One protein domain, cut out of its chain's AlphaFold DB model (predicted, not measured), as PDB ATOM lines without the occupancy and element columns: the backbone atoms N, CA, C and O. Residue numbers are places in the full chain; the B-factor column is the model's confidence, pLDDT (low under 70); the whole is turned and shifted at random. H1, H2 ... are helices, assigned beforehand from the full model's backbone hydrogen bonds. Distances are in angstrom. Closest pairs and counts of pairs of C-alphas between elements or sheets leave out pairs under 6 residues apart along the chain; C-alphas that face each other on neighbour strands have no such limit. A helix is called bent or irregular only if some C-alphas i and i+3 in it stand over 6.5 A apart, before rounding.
ATOM      1  N   LEU A   2     231.420 287.224 291.362       63.31
ATOM      2  CA  LEU A   2     230.773 286.871 290.086       63.31
ATOM      3  C   LEU A   2     229.281 287.259 290.043       63.31
ATOM      4  O   LEU A   2     228.826 287.885 289.090       63.31
ATOM      5  N   GLU A   3     228.534 286.951 291.106       67.75
ATOM      6  CA  GLU A   3     227.090 287.216 291.184       67.75
ATOM      7  C   GLU A   3     226.755 288.711 291.204       67.75
ATOM      8  O   GLU A   3     225.839 289.149 290.515       67.75
ATOM      9  N   THR A   4     227.547 289.521 291.913       71.69
ATOM     10  CA  THR A   4     227.383 290.983 291.954       71.69
ATOM     11  C   THR A   4     227.643 291.635 290.594       71.69
ATOM     12  O   THR A   4     226.965 292.593 290.225       71.69
ATOM     13  N   LEU A   5     228.598 291.109 289.817       68.88
ATOM     14  CA  LEU A   5     228.890 291.591 288.463       68.88
ATOM     15  C   LEU A   5     227.812 291.152 287.467       68.88
ATOM     16  O   LEU A   5     227.335 291.969 286.679       68.88
ATOM     17  N   LEU A   6     227.360 289.899 287.563       70.06
ATOM     18  CA  LEU A   6     226.238 289.380 286.782       70.06
ATOM     19  C   LEU A   6     224.960 290.190 287.026       70.06
ATOM     20  O   LEU A   6     224.252 290.545 286.084       70.06
ATOM     21  N   HIS A   7     224.689 290.519 288.290       76.94
ATOM     22  CA  HIS A   7     223.553 291.340 288.681       76.94
ATOM     23  C   HIS A   7     223.642 292.743 288.071       76.94
ATOM     24  O   HIS A   7     222.640 293.252 287.576       76.94
ATOM     25  N   ARG A   8     224.828 293.369 288.039       75.69
ATOM     26  CA  ARG A   8     225.008 294.678 287.385       75.69
ATOM     27  C   ARG A   8     224.743 294.619 285.882       75.69
ATOM     28  O   ARG A   8     224.089 295.518 285.368       75.69
ATOM     29  N   ILE A   9     225.203 293.580 285.186       75.25
ATOM     30  CA  ILE A   9     224.971 293.432 283.738       75.25
ATOM     31  C   ILE A   9     223.494 293.170 283.448       75.25
ATOM     32  O   ILE A   9     222.927 293.791 282.553       75.25
ATOM     33  N   ARG A  10     222.845 292.320 284.250       76.81
ATOM     34  CA  ARG A  10     221.391 292.124 284.195       76.81
ATOM     35  C   ARG A  10     220.646 293.422 284.400       76.81
ATOM     36  O   ARG A  10     219.784 293.745 283.596       76.81
ATOM     37  N   LEU A  11     220.996 294.163 285.447       80.56
ATOM     38  CA  LEU A  11     220.375 295.442 285.742       80.56
ATOM     39  C   LEU A  11     220.559 296.408 284.569       80.56
ATOM     40  O   LEU A  11     219.582 297.007 284.153       80.56
ATOM     41  N   GLN A  12     221.758 296.500 283.981       77.62
ATOM     42  CA  GLN A  12     222.011 297.321 282.791       77.62
ATOM     43  C   GLN A  12     221.141 296.900 281.597       77.62
ATOM     44  O   GLN A  12     220.507 297.757 280.985       77.62
ATOM     45  N   ALA A  13     221.052 295.601 281.300       77.00
ATOM     46  CA  ALA A  13     220.203 295.090 280.225       77.00
ATOM     47  C   ALA A  13     218.710 295.371 280.483       77.00
ATOM     48  O   ALA A  13     218.007 295.826 279.583       77.00
ATOM     49  N   TYR A  14     218.227 295.163 281.715       82.81
ATOM     50  CA  TYR A  14     216.851 295.482 282.110       82.81
ATOM     51  C   TYR A  14     216.551 296.972 281.997       82.81
ATOM     52  O   TYR A  14     215.524 297.336 281.438       82.81
ATOM     53  N   LEU A  15     217.453 297.831 282.471       82.50
ATOM     54  CA  LEU A  15     217.297 299.284 282.394       82.50
ATOM     55  C   LEU A  15     217.213 299.739 280.931       82.50
ATOM     56  O   LEU A  15     216.371 300.562 280.593       82.50
ATOM     57  N   MET A  16     218.013 299.138 280.047       81.19
ATOM     58  CA  MET A  16     217.953 299.390 278.605       81.19
ATOM     59  C   MET A  16     216.657 298.896 277.956       81.19
ATOM     60  O   MET A  16     216.091 299.613 277.135       81.19
ATOM     61  N   MET A  17     216.158 297.713 278.333       81.56
ATOM     62  CA  MET A  17     214.858 297.217 277.863       81.56
ATOM     63  C   MET A  17     213.718 298.129 278.314       81.56
ATOM     64  O   MET A  17     212.899 298.520 277.488       81.56
ATOM     65  N   VAL A  18     213.701 298.526 279.590       85.62
ATOM     66  CA  VAL A  18     212.703 299.457 280.134       85.62
ATOM     67  C   VAL A  18     212.771 300.800 279.412       85.62
ATOM     68  O   VAL A  18     211.732 301.314 279.009       85.62
ATOM     69  N   LEU A  19     213.970 301.347 279.186       87.19
ATOM     70  CA  LEU A  19     214.149 302.611 278.469       87.19
ATOM     71  C   LEU A  19     213.652 302.520 277.019       87.19
ATOM     72  O   LEU A  19     212.983 303.434 276.543       87.19
ATOM     73  N   PHE A  20     213.934 301.413 276.329       83.69
ATOM     74  CA  PHE A  20     213.446 301.177 274.972       83.69
ATOM     75  C   PHE A  20     211.916 301.056 274.926       83.69
ATOM     76  O   PHE A  20     211.274 301.710 274.103       83.69
ATOM     77  N   SER A  21     211.318 300.283 275.837       83.88
ATOM     78  CA  SER A  21     209.860 300.168 275.961       83.88
ATOM     79  C   SER A  21     209.207 301.512 276.281       83.88
ATOM     80  O   SER A  21     208.203 301.861 275.667       83.88
ATOM     81  N   LEU A  22     209.796 302.295 277.187       88.19
ATOM     82  CA  LEU A  22     209.313 303.629 277.534       88.19
ATOM     83  C   LEU A  22     209.409 304.577 276.331       88.19
ATOM     84  O   LEU A  22     208.458 305.302 276.059       88.19
ATOM     85  N   GLY A  23     210.491 304.498 275.551       84.12
ATOM     86  CA  GLY A  23     210.627 305.213 274.282       84.12
ATOM     87  C   GLY A  23     209.510 304.874 273.290       84.12
ATOM     88  O   GLY A  23     208.900 305.778 272.727       84.12
ATOM     89  N   LEU A  24     209.173 303.590 273.124       83.75
ATOM     90  CA  LEU A  24     208.059 303.175 272.263       83.75
ATOM     91  C   LEU A  24     206.707 303.713 272.753       83.75
ATOM     92  O   LEU A  24     205.915 304.182 271.937       83.75
ATOM     93  N   VAL A  25     206.453 303.684 274.066       86.25
ATOM     94  CA  VAL A  25     205.215 304.220 274.663       86.25
ATOM     95  C   VAL A  25     205.113 305.730 274.454       86.25
ATOM     96  O   VAL A  25     204.054 306.212 274.062       86.25
ATOM     97  N   VAL A  26     206.208 306.471 274.652       85.94
ATOM     98  CA  VAL A  26     206.251 307.923 274.414       85.94
ATOM     99  C   VAL A  26     205.947 308.235 272.954       85.94
ATOM    100  O   VAL A  26     205.094 309.075 272.682       85.94
ATOM    101  N   ILE A  27     206.570 307.531 272.006       81.94
ATOM    102  CA  ILE A  27     206.331 307.772 270.576       81.94
ATOM    103  C   ILE A  27     204.888 307.415 270.191       81.94
ATOM    104  O   ILE A  27     204.242 308.157 269.448       81.94
ATOM    105  N   TRP A  28     204.352 306.312 270.720       81.88
ATOM    106  CA  TRP A  28     202.949 305.940 270.528       81.88
ATOM    107  C   TRP A  28     201.998 307.020 271.064       81.88
ATOM    108  O   TRP A  28     201.065 307.414 270.365       81.88
ATOM    109  N   PHE A  29     202.278 307.556 272.254       83.38
ATOM    110  CA  PHE A  29     201.487 308.615 272.879       83.38
ATOM    111  C   PHE A  29     201.574 309.946 272.116       83.38
ATOM    112  O   PHE A  29     200.549 310.579 271.872       83.38
ATOM    113  N   MET A  30     202.764 310.342 271.648       82.19
ATOM    114  CA  MET A  30     202.947 311.523 270.787       82.19
ATOM    115  C   MET A  30     202.132 311.405 269.493       82.19
ATOM    116  O   MET A  30     201.510 312.371 269.052       82.19
ATOM    117  N   ARG A  31     202.096 310.206 268.901       75.06
ATOM    118  CA  ARG A  31     201.309 309.934 267.695       75.06
ATOM    119  C   ARG A  31     199.806 309.950 267.972       75.06
ATOM    120  O   ARG A  31     199.053 310.441 267.137       75.06
ATOM    121  N   TYR A  32     199.380 309.447 269.130       80.81
ATOM    122  CA  TYR A  32     197.989 309.517 269.583       80.81
ATOM    123  C   TYR A  32     197.521 310.967 269.782       80.81
ATOM    124  O   TYR A  32     196.414 311.312 269.382       80.81
ATOM    125  N   LEU A  33     198.391 311.833 270.314       85.06
ATOM    126  CA  LEU A  33     198.137 313.270 270.479       85.06
ATOM    127  C   LEU A  33     198.162 314.071 269.164       85.06
ATOM    128  O   LEU A  33     197.939 315.280 269.183       85.06
ATOM    129  N   GLY A  34     198.432 313.431 268.023       71.81
ATOM    130  CA  GLY A  34     198.415 314.096 266.721       71.81
ATOM    131  C   GLY A  34     199.588 315.047 266.488       71.81
ATOM    132  O   GLY A  34     199.500 315.901 265.605       71.81
ATOM    133  N   TRP A  35     200.695 314.913 267.231       71.75
ATOM    134  CA  TRP A  35     201.935 315.606 266.879       71.75
ATOM    135  C   TRP A  35     202.414 315.110 265.510       71.75
ATOM    136  O   TRP A  35     202.904 313.990 265.352       71.75
ATOM    137  N   ALA A  36     202.177 315.946 264.498       55.09
ATOM    138  CA  ALA A  36     202.420 315.648 263.098       55.09
ATOM    139  C   ALA A  36     203.924 315.665 262.804       55.09
ATOM    140  O   ALA A  36     204.544 316.721 262.686       55.09
ATOM    141  N   PHE A  37     204.511 314.479 262.667       63.91
ATOM    142  CA  PHE A  37     205.795 314.313 261.991       63.91
ATOM    143  C   PHE A  37     205.590 314.444 260.473       63.91
ATOM    144  O   PHE A  37     204.485 314.160 259.997       63.91
ATOM    145  N   PRO A  38     206.610 314.885 259.706       62.62
ATOM    146  CA  PRO A  38     206.504 315.064 258.257       62.62
ATOM    147  C   PRO A  38     205.843 313.847 257.599       62.62
ATOM    148  O   PRO A  38     206.183 312.709 257.900       62.62
ATOM    149  N   THR A  39     204.851 314.089 256.748       62.03
ATOM    150  CA  THR A  39     203.916 313.069 256.245       62.03
ATOM    151  C   THR A  39     204.477 312.214 255.111       62.03
ATOM    152  O   THR A  39     203.953 311.132 254.853       62.03
ATOM    153  N   GLU A  40     205.544 312.665 254.454       73.00
ATOM    154  CA  GLU A  40     206.141 311.999 253.296       73.00
ATOM    155  C   GLU A  40     207.217 310.991 253.742       73.00
ATOM    156  O   GLU A  40     208.285 311.391 254.225       73.00
ATOM    157  N   PRO A  41     206.981 309.672 253.596       73.25
ATOM    158  CA  PRO A  41     207.986 308.677 253.914       73.25
ATOM    159  C   PRO A  41     209.152 308.756 252.939       73.25
ATOM    160  O   PRO A  41     209.020 308.521 251.740       73.25
ATOM    161  N   THR A  42     210.339 309.019 253.472       82.81
ATOM    162  CA  THR A  42     211.560 309.052 252.671       82.81
ATOM    163  C   THR A  42     212.213 307.675 252.664       82.81
ATOM    164  O   THR A  42     212.507 307.064 253.701       82.81
ATOM    165  N   ARG A  43     212.473 307.161 251.457       83.50
ATOM    166  CA  ARG A  43     213.123 305.854 251.264       83.50
ATOM    167  C   ARG A  43     214.508 305.806 251.915       83.50
ATOM    168  O   ARG A  43     214.857 304.795 252.513       83.50
ATOM    169  N   VAL A  44     215.256 306.908 251.845       86.12
ATOM    170  CA  VAL A  44     216.615 307.013 252.395       86.12
ATOM    171  C   VAL A  44     216.615 306.848 253.913       86.12
ATOM    172  O   VAL A  44     217.290 305.956 254.417       86.12
ATOM    173  N   LEU A  45     215.819 307.631 254.650       83.81
ATOM    174  CA  LEU A  45     215.769 307.519 256.113       83.81
ATOM    175  C   LEU A  45     215.222 306.162 256.569       83.81
ATOM    176  O   LEU A  45     215.720 305.599 257.542       83.81
ATOM    177  N   SER A  46     214.264 305.602 255.824       84.19
ATOM    178  CA  SER A  46     213.767 304.244 256.065       84.19
ATOM    179  C   SER A  46     214.881 303.196 255.987       84.19
ATOM    180  O   SER A  46     214.998 302.343 256.867       84.19
ATOM    181  N   MET A  47     215.717 303.272 254.948       87.19
ATOM    182  CA  MET A  47     216.856 302.372 254.772       87.19
ATOM    183  C   MET A  47     217.922 302.589 255.844       87.19
ATOM    184  O   MET A  47     218.439 301.614 256.378       87.19
ATOM    185  N   VAL A  48     218.222 303.840 256.201       88.81
ATOM    186  CA  VAL A  48     219.193 304.160 257.260       88.81
ATOM    187  C   VAL A  48     218.737 303.604 258.609       88.81
ATOM    188  O   VAL A  48     219.529 302.963 259.295       88.81
ATOM    189  N   GLY A  49     217.462 303.780 258.969       86.69
ATOM    190  CA  GLY A  49     216.895 303.217 260.195       86.69
ATOM    191  C   GLY A  49     216.970 301.691 260.216       86.69
ATOM    192  O   GLY A  49     217.439 301.100 261.193       86.69
ATOM    193  N   LEU A  50     216.607 301.039 259.106       88.38
ATOM    194  CA  LEU A  50     216.691 299.585 258.999       88.38
ATOM    195  C   LEU A  50     218.130 299.066 259.075       88.38
ATOM    196  O   LEU A  50     218.424 298.192 259.894       88.38
ATOM    197  N   LEU A  51     219.033 299.601 258.258       91.88
ATOM    198  CA  LEU A  51     220.433 299.180 258.226       91.88
ATOM    199  C   LEU A  51     221.136 299.473 259.551       91.88
ATOM    200  O   LEU A  51     221.888 298.626 260.031       91.88
ATOM    201  N   GLY A  52     220.849 300.618 260.173       89.75
ATOM    202  CA  GLY A  52     221.357 300.980 261.494       89.75
ATOM    203  C   GLY A  52     220.876 300.011 262.570       89.75
ATOM    204  O   GLY A  52     221.694 299.457 263.307       89.75
ATOM    205  N   SER A  53     219.570 299.718 262.602       89.88
ATOM    206  CA  SER A  53     219.000 298.751 263.551       89.88
ATOM    207  C   SER A  53     219.587 297.351 263.367       89.88
ATOM    208  O   SER A  53     219.974 296.713 264.341       89.88
ATOM    209  N   THR A  54     219.754 296.904 262.122       90.62
ATOM    210  CA  THR A  54     220.261 295.562 261.801       90.62
ATOM    211  C   THR A  54     221.745 295.428 262.114       90.62
ATOM    212  O   THR A  54     222.182 294.450 262.724       90.62
ATOM    213  N   THR A  55     222.530 296.440 261.753       92.50
ATOM    214  CA  THR A  55     223.963 296.469 262.047       92.50
ATOM    215  C   THR A  55     224.209 296.526 263.554       92.50
ATOM    216  O   THR A  55     225.030 295.769 264.065       92.50
ATOM    217  N   GLY A  56     223.464 297.368 264.276       89.25
ATOM    218  CA  GLY A  56     223.559 297.504 265.730       89.25
ATOM    219  C   GLY A  56     223.103 296.260 266.489       89.25
ATOM    220  O   GLY A  56     223.833 295.745 267.331       89.25
ATOM    221  N   ALA A  57     221.916 295.746 266.170       89.00
ATOM    222  CA  ALA A  57     221.295 294.663 266.924       89.00
ATOM    223  C   ALA A  57     221.839 293.268 266.582       89.00
ATOM    224  O   ALA A  57     221.705 292.365 267.404       89.00
ATOM    225  N   VAL A  58     222.440 293.077 265.398       88.88
ATOM    226  CA  VAL A  58     222.859 291.747 264.920       88.88
ATOM    227  C   VAL A  58     224.313 291.719 264.464       88.88
ATOM    228  O   VAL A  58     225.107 290.957 265.018       88.88
ATOM    229  N   ALA A  59     224.701 292.548 263.490       91.12
ATOM    230  CA  ALA A  59     226.033 292.435 262.885       91.12
ATOM    231  C   ALA A  59     227.163 292.740 263.885       91.12
ATOM    232  O   ALA A  59     228.119 291.971 264.002       91.12
ATOM    233  N   LEU A  60     227.039 293.831 264.647       91.00
ATOM    234  CA  LEU A  60     228.028 294.235 265.645       91.00
ATOM    235  C   LEU A  60     228.170 293.212 266.786       91.00
ATOM    236  O   LEU A  60     229.303 292.806 267.055       91.00
ATOM    237  N   PRO A  61     227.088 292.720 267.422       88.94
ATOM    238  CA  PRO A  61     227.185 291.675 268.437       88.94
ATOM    239  C   PRO A  61     227.895 290.413 267.936       88.94
ATOM    240  O   PRO A  61     228.731 289.849 268.647       88.94
ATOM    241  N   ILE A  62     227.621 289.991 266.697       88.75
ATOM    242  CA  ILE A  62     228.281 288.831 266.080       88.75
ATOM    243  C   ILE A  62     229.785 289.085 265.912       88.75
ATOM    244  O   ILE A  62     230.596 288.234 266.289       88.75
ATOM    245  N   LEU A  63     230.169 290.257 265.400       91.38
ATOM    246  CA  LEU A  63     231.576 290.636 265.237       91.38
ATOM    247  C   LEU A  63     232.315 290.682 266.577       91.38
ATOM    248  O   LEU A  63     233.424 290.152 266.686       91.38
ATOM    249  N   VAL A  64     231.691 291.253 267.611       91.44
ATOM    250  CA  VAL A  64     232.249 291.289 268.969       91.44
ATOM    251  C   VAL A  64     232.457 289.865 269.491       91.44
ATOM    252  O   VAL A  64     233.565 289.539 269.925       91.44
ATOM    253  N   ARG A  65     231.453 288.980 269.384       88.62
ATOM    254  CA  ARG A  65     231.592 287.572 269.804       88.62
ATOM    255  C   ARG A  65     232.732 286.867 269.069       88.62
ATOM    256  O   ARG A  65     233.542 286.199 269.708       88.62
ATOM    257  N   MET A  66     232.845 287.039 267.752       90.19
ATOM    258  CA  MET A  66     233.931 286.433 266.968       90.19
ATOM    259  C   MET A  66     235.312 286.961 267.364       90.19
ATOM    260  O   MET A  66     236.263 286.179 267.457       90.19
ATOM    261  N   ALA A  67     235.440 288.268 267.606       89.94
ATOM    262  CA  ALA A  67     236.706 288.881 267.999       89.94
ATOM    263  C   ALA A  67     237.210 288.312 269.335       89.94
ATOM    264  O   ALA A  67     238.369 287.898 269.441       89.94
ATOM    265  N   PHE A  68     236.325 288.211 270.329       89.00
ATOM    266  CA  PHE A  68     236.653 287.616 271.624       89.00
ATOM    267  C   PHE A  68     236.848 286.099 271.547       89.00
ATOM    268  O   PHE A  68     237.715 285.568 272.237       89.00
ATOM    269  N   TYR A  69     236.135 285.398 270.662       88.12
ATOM    270  CA  TYR A  69     236.346 283.965 270.445       88.12
ATOM    271  C   TYR A  69     237.739 283.677 269.879       88.12
ATOM    272  O   TYR A  69     238.469 282.842 270.411       88.12
ATOM    273  N   ARG A  70     238.168 284.433 268.858       88.19
ATOM    274  CA  ARG A  70     239.539 284.351 268.325       88.19
ATOM    275  C   ARG A  70     240.582 284.656 269.396       88.19
ATOM    276  O   ARG A  70     241.628 284.007 269.428       88.19
ATOM    277  N   LYS A  71     240.307 285.623 270.273       87.31
ATOM    278  CA  LYS A  71     241.189 285.955 271.395       87.31
ATOM    279  C   LYS A  71     241.277 284.811 272.413       87.31
ATOM    280  O   LYS A  71     242.388 284.416 272.754       87.31
ATOM    281  N   SER A  72     240.140 284.233 272.813       87.56
ATOM    282  CA  SER A  72     240.077 283.062 273.704       87.56
ATOM    283  C   SER A  72     240.860 281.882 273.134       87.56
ATOM    284  O   SER A  72     241.690 281.297 273.828       87.56
ATOM    285  N   ALA A  73     240.669 281.581 271.845       86.19
ATOM    286  CA  ALA A  73     241.354 280.483 271.172       86.19
ATOM    287  C   ALA A  73     242.884 280.654 271.169       86.19
ATOM    288  O   ALA A  73     243.605 279.680 271.359       86.19
ATOM    289  N   ARG A  74     243.386 281.887 271.003       87.50
ATOM    290  CA  ARG A  74     244.830 282.186 271.036       87.50
ATOM    291  C   ARG A  74     245.432 282.150 272.443       87.50
ATOM    292  O   ARG A  74     246.597 281.806 272.582       87.50
ATOM    293  N   GLN A  75     244.666 282.528 273.465       84.50
ATOM    294  CA  GLN A  75     245.144 282.641 274.854       84.50
ATOM    295  C   GLN A  75     244.800 281.413 275.721       84.50
ATOM    296  O   GLN A  75     245.144 281.363 276.904       84.50
ATOM    297  N   GLY A  76     244.134 280.405 275.144       81.94
ATOM    298  CA  GLY A  76     243.713 279.194 275.850       81.94
ATOM    299  C   GLY A  76     242.604 279.443 276.878       81.94
ATOM    300  O   GLY A  76     242.557 278.760 277.902       81.94
ATOM    301  N   GLY A  77     241.749 280.435 276.632       84.62
ATOM    302  CA  GLY A  77     240.678 280.871 277.525       84.62
ATOM    303  C   GLY A  77     240.643 282.385 277.703       84.62
ATOM    304  O   GLY A  77     241.634 283.078 277.474       84.62
ATOM    305  N   LEU A  78     239.485 282.902 278.105       85.25
ATOM    306  CA  LEU A  78     239.305 284.321 278.404       85.25
ATOM    307  C   LEU A  78     239.454 284.580 279.910       85.25
ATOM    308  O   LEU A  78     239.029 283.763 280.724       85.25
ATOM    309  N   ARG A  79     240.006 285.731 280.305       85.75
ATOM    310  CA  ARG A  79     239.936 286.164 281.712       85.75
ATOM    311  C   ARG A  79     238.517 286.592 282.066       85.75
ATOM    312  O   ARG A  79     237.779 287.086 281.208       85.75
ATOM    313  N   LEU A  80     238.157 286.461 283.338       80.44
ATOM    314  CA  LEU A  80     236.837 286.837 283.833       80.44
ATOM    315  C   LEU A  80     236.505 288.312 283.540       80.44
ATOM    316  O   LEU A  80     235.427 288.631 283.034       80.44
ATOM    317  N   SER A  81     237.462 289.206 283.789       81.38
ATOM    318  CA  SER A  81     237.356 290.639 283.483       81.38
ATOM    319  C   SER A  81     237.088 290.930 281.997       81.38
ATOM    320  O   SER A  81     236.272 291.792 281.659       81.38
ATOM    321  N   GLU A  82     237.722 290.187 281.090       84.38
ATOM    322  CA  GLU A  82     237.534 290.345 279.645       84.38
ATOM    323  C   GLU A  82     236.184 289.813 279.168       84.38
ATOM    324  O   GLU A  82     235.574 290.398 278.272       84.38
ATOM    325  N   PHE A  83     235.696 288.744 279.796       85.06
ATOM    326  CA  PHE A  83     234.406 288.147 279.466       85.06
ATOM    327  C   PHE A  83     233.270 289.106 279.828       85.06
ATOM    328  O   PHE A  83     232.381 289.369 279.020       85.06
ATOM    329  N   PHE A  84     233.357 289.745 280.995       80.88
ATOM    330  CA  PHE A  84     232.416 290.796 281.374       80.88
ATOM    331  C   PHE A  84     232.487 292.025 280.463       80.88
ATOM    332  O   PHE A  84     231.462 292.652 280.180       80.88
ATOM    333  N   ARG A  85     233.683 292.372 279.979       85.81
ATOM    334  CA  ARG A  85     233.851 293.464 279.018       85.81
ATOM    335  C   ARG A  85     233.181 293.136 277.679       85.81
ATOM    336  O   ARG A  85     232.526 294.010 277.118       85.81
ATOM    337  N   MET A  86     233.294 291.892 277.208       88.94
ATOM    338  CA  MET A  86     232.580 291.402 276.025       88.94
ATOM    339  C   MET A  86     231.064 291.527 276.202       88.94
ATOM    340  O   MET A  86     230.422 292.167 275.375       88.94
ATOM    341  N   GLU A  87     230.502 290.994 277.290       85.56
ATOM    342  CA  GLU A  87     229.060 291.068 277.584       85.56
ATOM    343  C   GLU A  87     228.545 292.514 277.579       85.56
ATOM    344  O   GLU A  87     227.539 292.829 276.941       85.56
ATOM    345  N   ARG A  88     229.282 293.435 278.211       84.88
ATOM    346  CA  ARG A  88     228.938 294.862 278.183       84.88
ATOM    347  C   ARG A  88     228.948 295.429 276.759       84.88
ATOM    348  O   ARG A  88     228.059 296.212 276.428       84.88
ATOM    349  N   TYR A  89     229.918 295.061 275.923       89.38
ATOM    350  CA  TYR A  89     229.935 295.499 274.525       89.38
ATOM    351  C   TYR A  89     228.754 294.946 273.732       89.38
ATOM    352  O   TYR A  89     228.153 295.700 272.974       89.38
ATOM    353  N   LEU A  90     228.364 293.687 273.945       89.00
ATOM    354  CA  LEU A  90     227.189 293.105 273.289       89.00
ATOM    355  C   LEU A  90     225.916 293.880 273.632       89.00
ATOM    356  O   LEU A  90     225.163 294.254 272.732       89.00
ATOM    357  N   VAL A  91     225.714 294.175 274.919       87.38
ATOM    358  CA  VAL A  91     224.567 294.959 275.396       87.38
ATOM    359  C   VAL A  91     224.562 296.360 274.771       87.38
ATOM    360  O   VAL A  91     223.525 296.813 274.290       87.38
ATOM    361  N   LEU A  92     225.721 297.027 274.703       87.38
ATOM    362  CA  LEU A  92     225.855 298.345 274.073       87.38
ATOM    363  C   LEU A  92     225.553 298.321 272.570       87.38
ATOM    364  O   LEU A  92     224.877 299.222 272.075       87.38
ATOM    365  N   CYS A  93     226.025 297.306 271.844       89.75
ATOM    366  CA  CYS A  93     225.745 297.164 270.417       89.75
ATOM    367  C   CYS A  93     224.240 297.013 270.162       89.75
ATOM    368  O   CYS A  93     223.675 297.750 269.352       89.75
ATOM    369  N   VAL A  94     223.577 296.126 270.909       88.94
ATOM    370  CA  VAL A  94     222.128 295.926 270.786       88.94
ATOM    371  C   VAL A  94     221.355 297.190 271.137       88.94
ATOM    372  O   VAL A  94     220.413 297.544 270.429       88.94
ATOM    373  N   PHE A  95     221.775 297.909 272.176       87.69
ATOM    374  CA  PHE A  95     221.168 299.184 272.535       87.69
ATOM    375  C   PHE A  95     221.305 300.229 271.427       87.69
ATOM    376  O   PHE A  95     220.343 300.930 271.124       87.69
ATOM    377  N   LEU A  96     222.462 300.297 270.765       88.88
ATOM    378  CA  LEU A  96     222.648 301.168 269.608       88.88
ATOM    379  C   LEU A  96     221.661 300.810 268.484       88.88
ATOM    380  O   LEU A  96     221.033 301.699 267.915       88.88
ATOM    381  N   GLY A  97     221.463 299.515 268.213       88.69
ATOM    382  CA  GLY A  97     220.442 299.046 267.269       88.69
ATOM    383  C   GLY A  97     219.022 299.455 267.679       88.69
ATOM    384  O   GLY A  97     218.240 299.905 266.843       88.69
ATOM    385  N   ALA A  98     218.713 299.381 268.974       87.69
ATOM    386  CA  ALA A  98     217.431 299.801 269.527       87.69
ATOM    387  C   ALA A  98     217.185 301.316 269.374       87.69
ATOM    388  O   ALA A  98     216.074 301.724 269.034       87.69
ATOM    389  N   LEU A  99     218.219 302.148 269.538       88.25
ATOM    390  CA  LEU A  99     218.135 303.590 269.276       88.25
ATOM    391  C   LEU A  99     217.818 303.887 267.805       88.25
ATOM    392  O   LEU A  99     216.964 304.726 267.528       88.25
ATOM    393  N   PHE A 100     218.440 303.170 266.863       88.31
ATOM    394  CA  PHE A 100     218.112 303.304 265.439       88.31
ATOM    395  C   PHE A 100     216.666 302.903 265.131       88.31
ATOM    396  O   PHE A 100     216.023 303.531 264.291       88.31
ATOM    397  N   THR A 101     216.127 301.908 265.833       87.31
ATOM    398  CA  THR A 101     214.720 301.508 265.703       87.31
ATOM    399  C   THR A 101     213.765 302.556 266.261       87.31
ATOM    400  O   THR A 101     212.759 302.851 265.619       87.31
ATOM    401  N   LEU A 102     214.077 303.170 267.407       86.56
ATOM    402  CA  LEU A 102     213.301 304.303 267.932       86.56
ATOM    403  C   LEU A 102     213.345 305.499 266.976       86.56
ATOM    404  O   LEU A 102     212.313 306.108 266.702       86.56
ATOM    405  N   PHE A 103     214.517 305.791 266.411       84.50
ATOM    406  CA  PHE A 103     214.671 306.825 265.392       84.50
ATOM    407  C   PHE A 103     213.828 306.526 264.144       84.50
ATOM    408  O   PHE A 103     213.105 307.396 263.665       84.50
ATOM    409  N   ALA A 104     213.836 305.279 263.664       83.50
ATOM    410  CA  ALA A 104     212.986 304.844 262.556       83.50
ATOM    411  C   ALA A 104     211.484 304.964 262.871       83.50
ATOM    412  O   ALA A 104     210.681 305.086 261.953       83.50
ATOM    413  N   TYR A 105     211.104 304.936 264.152       79.19
ATOM    414  CA  TYR A 105     209.726 305.114 264.608       79.19
ATOM    415  C   TYR A 105     209.306 306.593 264.699       79.19
ATOM    416  O   TYR A 105     208.121 306.896 264.558       79.19
ATOM    417  N   LEU A 106     210.261 307.503 264.925       78.00
ATOM    418  CA  LEU A 106     210.045 308.958 264.937       78.00
ATOM    419  C   LEU A 106     209.957 309.553 263.527       78.00
ATOM    420  O   LEU A 106     209.241 310.525 263.299       78.00
ATOM    421  N   VAL A 107     210.699 308.988 262.578       78.31
ATOM    422  CA  VAL A 107     210.736 309.461 261.191       78.31
ATOM    423  C   VAL A 107     209.626 308.780 260.377       78.31
ATOM    424  O   VAL A 107     209.314 307.615 260.625       78.31
ATOM    425  N   PRO A 108     209.029 309.446 259.371       70.38
ATOM    426  CA  PRO A 108     208.141 308.786 258.419       70.38
ATOM    427  C   PRO A 108     208.898 307.709 257.628       70.38
ATOM    428  O   PRO A 108     209.596 307.969 256.647       70.38
ATOM    429  N   VAL A 109     208.771 306.468 258.089       75.06
ATOM    430  CA  VAL A 109     209.390 305.280 257.502       75.06
ATOM    431  C   VAL A 109     208.308 304.370 256.933       75.06
ATOM    432  O   VAL A 109     207.201 304.267 257.465       75.06
ATOM    433  N   TYR A 110     208.618 303.679 255.835       81.00
ATOM    434  CA  TYR A 110     207.703 302.677 255.295       81.00
ATOM    435  C   TYR A 110     207.399 301.580 256.327       81.00
ATOM    436  O   TYR A 110     208.308 301.023 256.945       81.00
ATOM    437  N   ARG A 111     206.119 301.203 256.451       80.50
ATOM    438  CA  ARG A 111     205.638 300.239 257.462       80.50
ATOM    439  C   ARG A 111     206.434 298.928 257.485       80.50
ATOM    440  O   ARG A 111     206.722 298.417 258.558       80.50
ATOM    441  N   TYR A 112     206.821 298.408 256.318       82.81
ATOM    442  CA  TYR A 112     207.584 297.161 256.221       82.81
ATOM    443  C   TYR A 112     209.003 297.282 256.802       82.81
ATOM    444  O   TYR A 112     209.424 296.399 257.544       82.81
ATOM    445  N   HIS A 113     209.716 298.384 256.540       84.31
ATOM    446  CA  HIS A 113     211.034 298.638 257.133       84.31
ATOM    447  C   HIS A 113     210.933 298.790 258.655       84.31
ATOM    448  O   HIS A 113     211.750 298.235 259.380       84.31
ATOM    449  N   LEU A 114     209.892 299.473 259.136       83.06
ATOM    450  CA  LEU A 114     209.644 299.662 260.562       83.06
ATOM    451  C   LEU A 114     209.378 298.332 261.287       83.06
ATOM    452  O   LEU A 114     210.008 298.061 262.309       83.06
ATOM    453  N   TYR A 115     208.506 297.472 260.748       85.94
ATOM    454  CA  TYR A 115     208.267 296.146 261.330       85.94
ATOM    455  C   TYR A 115     209.537 295.296 261.361       85.94
ATOM    456  O   TYR A 115     209.800 294.631 262.363       85.94
ATOM    457  N   LEU A 116     210.345 295.354 260.300       87.88
ATOM    458  CA  LEU A 116     211.591 294.600 260.228       87.88
ATOM    459  C   LEU A 116     212.621 295.109 261.251       87.88
ATOM    460  O   LEU A 116     213.197 294.300 261.972       87.88
ATOM    461  N   SER A 117     212.791 296.426 261.391       87.00
ATOM    462  CA  SER A 117     213.656 297.032 262.416       87.00
ATOM    463  C   SER A 117     213.266 296.617 263.831       87.00
ATOM    464  O   SER A 117     214.125 296.245 264.636       87.00
ATOM    465  N   VAL A 118     211.965 296.633 264.136       86.88
ATOM    466  CA  VAL A 118     211.446 296.204 265.440       86.88
ATOM    467  C   VAL A 118     211.729 294.722 265.672       86.88
ATOM    468  O   VAL A 118     212.278 294.371 266.715       86.88
ATOM    469  N   LEU A 119     211.428 293.862 264.695       88.69
ATOM    470  CA  LEU A 119     211.668 292.420 264.791       88.69
ATOM    471  C   LEU A 119     213.151 292.112 265.044       88.69
ATOM    472  O   LEU A 119     213.491 291.347 265.946       88.69
ATOM    473  N   VAL A 120     214.037 292.756 264.284       89.94
ATOM    474  CA  VAL A 120     215.490 292.597 264.398       89.94
ATOM    475  C   VAL A 120     216.006 293.099 265.748       89.94
ATOM    476  O   VAL A 120     216.874 292.471 266.352       89.94
ATOM    477  N   THR A 121     215.436 294.183 266.271       87.81
ATOM    478  CA  THR A 121     215.790 294.709 267.598       87.81
ATOM    479  C   THR A 121     215.373 293.756 268.708       87.81
ATOM    480  O   THR A 121     216.180 293.460 269.587       87.81
ATOM    481  N   ILE A 122     214.145 293.230 268.656       87.69
ATOM    482  CA  ILE A 122     213.655 292.234 269.621       87.69
ATOM    483  C   ILE A 122     214.550 290.992 269.585       87.69
ATOM    484  O   ILE A 122     214.955 290.494 270.637       87.69
ATOM    485  N   TYR A 123     214.915 290.531 268.387       88.50
ATOM    486  CA  TYR A 123     215.846 289.419 268.218       88.50
ATOM    487  C   TYR A 123     217.227 289.719 268.826       88.50
ATOM    488  O   TYR A 123     217.766 288.893 269.564       88.50
ATOM    489  N   GLY A 124     217.780 290.910 268.580       86.38
ATOM    490  CA  GLY A 124     219.051 291.345 269.161       86.38
ATOM    491  C   GLY A 124     219.016 291.362 270.691       86.38
ATOM    492  O   GLY A 124     219.890 290.776 271.331       86.38
ATOM    493  N   ILE A 125     217.967 291.944 271.281       84.62
ATOM    494  CA  ILE A 125     217.745 291.965 272.738       84.62
ATOM    495  C   ILE A 125     217.682 290.543 273.292       84.62
ATOM    496  O   ILE A 125     218.366 290.232 274.269       84.62
ATOM    497  N   TYR A 126     216.918 289.664 272.643       84.50
ATOM    498  CA  TYR A 126     216.818 288.266 273.041       84.50
ATOM    499  C   TYR A 126     218.175 287.547 272.982       84.50
ATOM    500  O   TYR A 126     218.517 286.796 273.894       84.50
ATOM    501  N   SER A 127     218.981 287.814 271.951       81.62
ATOM    502  CA  SER A 127     220.284 287.162 271.752       81.62
ATOM    503  C   SER A 127     221.325 287.505 272.824       81.62
ATOM    504  O   SER A 127     222.224 286.705 273.091       81.62
ATOM    505  N   VAL A 128     221.199 288.675 273.454       78.88
ATOM    506  CA  VAL A 128     222.119 289.166 274.493       78.88
ATOM    507  C   VAL A 128     221.521 289.013 275.895       78.88
ATOM    508  O   VAL A 128     222.175 289.305 276.892       78.88
ATOM    509  N   PHE A 129     220.288 288.510 276.017       78.31
ATOM    510  CA  PHE A 129     219.640 288.373 277.312       78.31
ATOM    511  C   PHE A 129     220.413 287.388 278.217       78.31
ATOM    512  O   PHE A 129     220.522 286.198 277.894       78.31
ATOM    513  N   PRO A 130     220.927 287.837 279.381       67.69
ATOM    514  CA  PRO A 130     221.810 287.037 280.227       67.69
ATOM    515  C   PRO A 130     221.011 286.039 281.082       67.69
ATOM    516  O   PRO A 130     220.915 286.159 282.311       67.69
ATOM    517  N   ALA A 131     220.421 285.028 280.442       73.25
ATOM    518  CA  ALA A 131     219.769 283.911 281.117       73.25
ATOM    519  C   ALA A 131     220.811 282.997 281.788       73.25
ATOM    520  O   ALA A 131     221.850 282.693 281.205       73.25
ATOM    521  N   ASN A 132     220.519 282.495 282.997       68.88
ATOM    522  CA  ASN A 132     221.434 281.628 283.766       68.88
ATOM    523  C   ASN A 132     221.958 280.424 282.954       68.88
ATOM    524  O   ASN A 132     223.111 280.028 283.105       68.88
ATOM    525  N   LYS A 133     221.116 279.840 282.091       73.25
ATOM    526  CA  LYS A 133     221.486 278.691 281.248       73.25
ATOM    527  C   LYS A 133     222.439 279.084 280.115       73.25
ATOM    528  O   LYS A 133     223.401 278.364 279.870       73.25
ATOM    529  N   THR A 134     222.189 280.214 279.455       72.50
ATOM    530  CA  THR A 134     223.042 280.745 278.378       72.50
ATOM    531  C   THR A 134     224.397 281.173 278.930       72.50
ATOM    532  O   THR A 134     225.423 280.763 278.408       72.50
ATOM    533  N   TYR A 135     224.406 281.848 280.081       74.19
ATOM    534  CA  TYR A 135     225.630 282.291 280.748       74.19
ATOM    535  C   TYR A 135     226.580 281.134 281.103       74.19
ATOM    536  O   TYR A 135     227.783 281.219 280.871       74.19
ATOM    537  N   LYS A 136     226.048 280.007 281.607       77.31
ATOM    538  CA  LYS A 136     226.855 278.799 281.870       77.31
ATOM    539  C   LYS A 136     227.445 278.202 280.587       77.31
ATOM    540  O   LYS A 136     228.586 277.748 280.604       77.31
ATOM    541  N   LYS A 137     226.682 278.208 279.486       81.25
ATOM    542  CA  LYS A 137     227.165 277.747 278.174       81.25
ATOM    543  C   LYS A 137     228.263 278.657 277.633       81.25
ATOM    544  O   LYS A 137     229.267 278.145 277.152       81.25
ATOM    545  N   ASP A 138     228.106 279.971 277.766       79.69
ATOM    546  CA  ASP A 138     229.099 280.939 277.302       79.69
ATOM    547  C   ASP A 138     230.398 280.834 278.122       79.69
ATOM    548  O   ASP A 138     231.478 280.760 277.540       79.69
ATOM    549  N   ILE A 139     230.329 280.685 279.451       81.19
ATOM    550  CA  ILE A 139     231.524 280.429 280.282       81.19
ATOM    551  C   ILE A 139     232.285 279.179 279.815       81.19
ATOM    552  O   ILE A 139     233.513 279.211 279.693       81.19
ATOM    553  N   ALA A 140     231.561 278.089 279.538       80.88
ATOM    554  CA  ALA A 140     232.158 276.847 279.057       80.88
ATOM    555  C   ALA A 140     232.771 277.011 277.653       80.88
ATOM    556  O   ALA A 140     233.886 276.546 277.411       80.88
ATOM    557  N   ALA A 141     232.082 277.714 276.748       81.25
ATOM    558  CA  ALA A 141     232.536 277.950 275.379       81.25
ATOM    559  C   ALA A 141     233.795 278.830 275.317       81.25
ATOM    560  O   ALA A 141     234.713 278.544 274.548       81.25
ATOM    561  N   PHE A 142     233.868 279.871 276.149       80.62
ATOM    562  CA  PHE A 142     235.005 280.796 276.188       80.62
ATOM    563  C   PHE A 142     236.132 280.357 277.136       80.62
ATOM    564  O   PHE A 142     237.135 281.073 277.231       80.62
ATOM    565  N   ARG A 143     235.995 279.196 277.803       80.31
ATOM    566  CA  ARG A 143     236.947 278.643 278.789       80.31
ATOM    567  C   ARG A 143     237.406 279.707 279.786       80.31
ATOM    568  O   ARG A 143     238.600 279.981 279.915       80.31
ATOM    569  N   VAL A 144     236.436 280.372 280.412       79.56
ATOM    570  CA  VAL A 144     236.716 281.536 281.256       79.56
ATOM    571  C   VAL A 144     237.497 281.108 282.499       79.56
ATOM    572  O   VAL A 144     237.038 280.256 283.257       79.56
ATOM    573  N   LYS A 145     238.675 281.698 282.704       78.31
ATOM    574  CA  LYS A 145     239.502 281.488 283.898       78.31
ATOM    575  C   LYS A 145     239.068 282.488 284.970       78.31
ATOM    576  O   LYS A 145     238.956 283.682 284.676       78.31
ATOM    577  N   CYS A 146     238.797 282.014 286.188       67.00
ATOM    578  CA  CYS A 146     238.663 282.911 287.334       67.00
ATOM    579  C   CYS A 146     240.005 283.619 287.529       67.00
ATOM    580  O   CYS A 146     241.040 282.959 287.533       67.00
TER     581      CYS A 146
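What this domain is: This is residues 2 to 146 of the 149 residues of an uncharacterized protein of Sediminispirochaeta smaragdinae (strain DSM 11293 / JCM 15392 / SEBR 4228) (UniProt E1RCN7). Three long helices lie side by side in a row, H3 in the middle with H2 along one side and H1 along the other, and H4 packs over one face of the row, on H3 and the first arm of H2. The short H5 follows beyond the end of H4 and touches no helix. The printed part has 145 residues with five named helices, in the order H1, H2, H3, H4, H5, and no named strand; the class is all helix. It is only just loose, close to compact, with a radius of gyration of the C-alphas of 17.6 A, and its spans of 56 by 28 by 19 A make it only just elongated.

How they stand to each other: The longest helix, H2, residues 43 to 75, was assigned as one helix by its hydrogen bonds but is bent: C-alphas 57 and 60 are 6.9 A apart. Its arms, H2a of residues 43 to 57 and H2b of residues 60 to 75, stand at a shallow tilt of 30 degrees. H3, residues 80 to 106, is the hub, touching three other helices. With residues 93 to 104 alone it touches H2a, opposite ways at a shallow tilt of 19 degrees; the closest C-alphas, of Gly 56 and Gly 97, are 3.8 A apart. With residues 86 to 94 alone it touches H2b, and these two form a helical hairpin; the closest C-alphas, of Pro 61 and Leu 90, are 5.1 A apart. H4, residues 111 to 128, forms a helical hairpin with H3, at a shallow tilt of 16 degrees, the closest C-alphas being those of Thr 101 and Ser 117, 5.7 A apart. H4 also touches H2a, the same way at 10 degrees, with the C-alphas of Ala 57 and Gly 124 closest at 4.6 A. H2a, H3 and H4 are an up-and-down bundle, each running against the one before it. H1, residues 2 to 32, touches H3 and runs the same way, at a shallow tilt of 2 degrees; the closest C-alphas, of Ala 13 and Val 91, are 6.5 A apart. H5, residues 132 to 141, is apart from H3, but only just, the closest C-alphas being 8.3 A apart. In H1, H2a, H2b, H3, H4 and H5 every O i to N i+4 pair is within hydrogen-bond range.

Where its parts are: H1 begins at C-alpha 2, (230.773, 286.871, 290.086), and measures 44.8 A from first to last C-alpha. H2a measures 20.9 A, H2b 22.6 A, H3 39.6 A and H4 26.2 A. H5 measures 14.4 A and ends at C-alpha 141, (232.536, 277.950, 275.379).

The domain as a whole: The C-alphas farthest apart, of Gly 34 and Gly 76, are 57.9 A apart. The printed part has no cut; the link from H1 to H2 is short, the other three are tight. Residues 2 to 3, 5, 36 to 39, 130, 132 and 146 have pLDDT under 70.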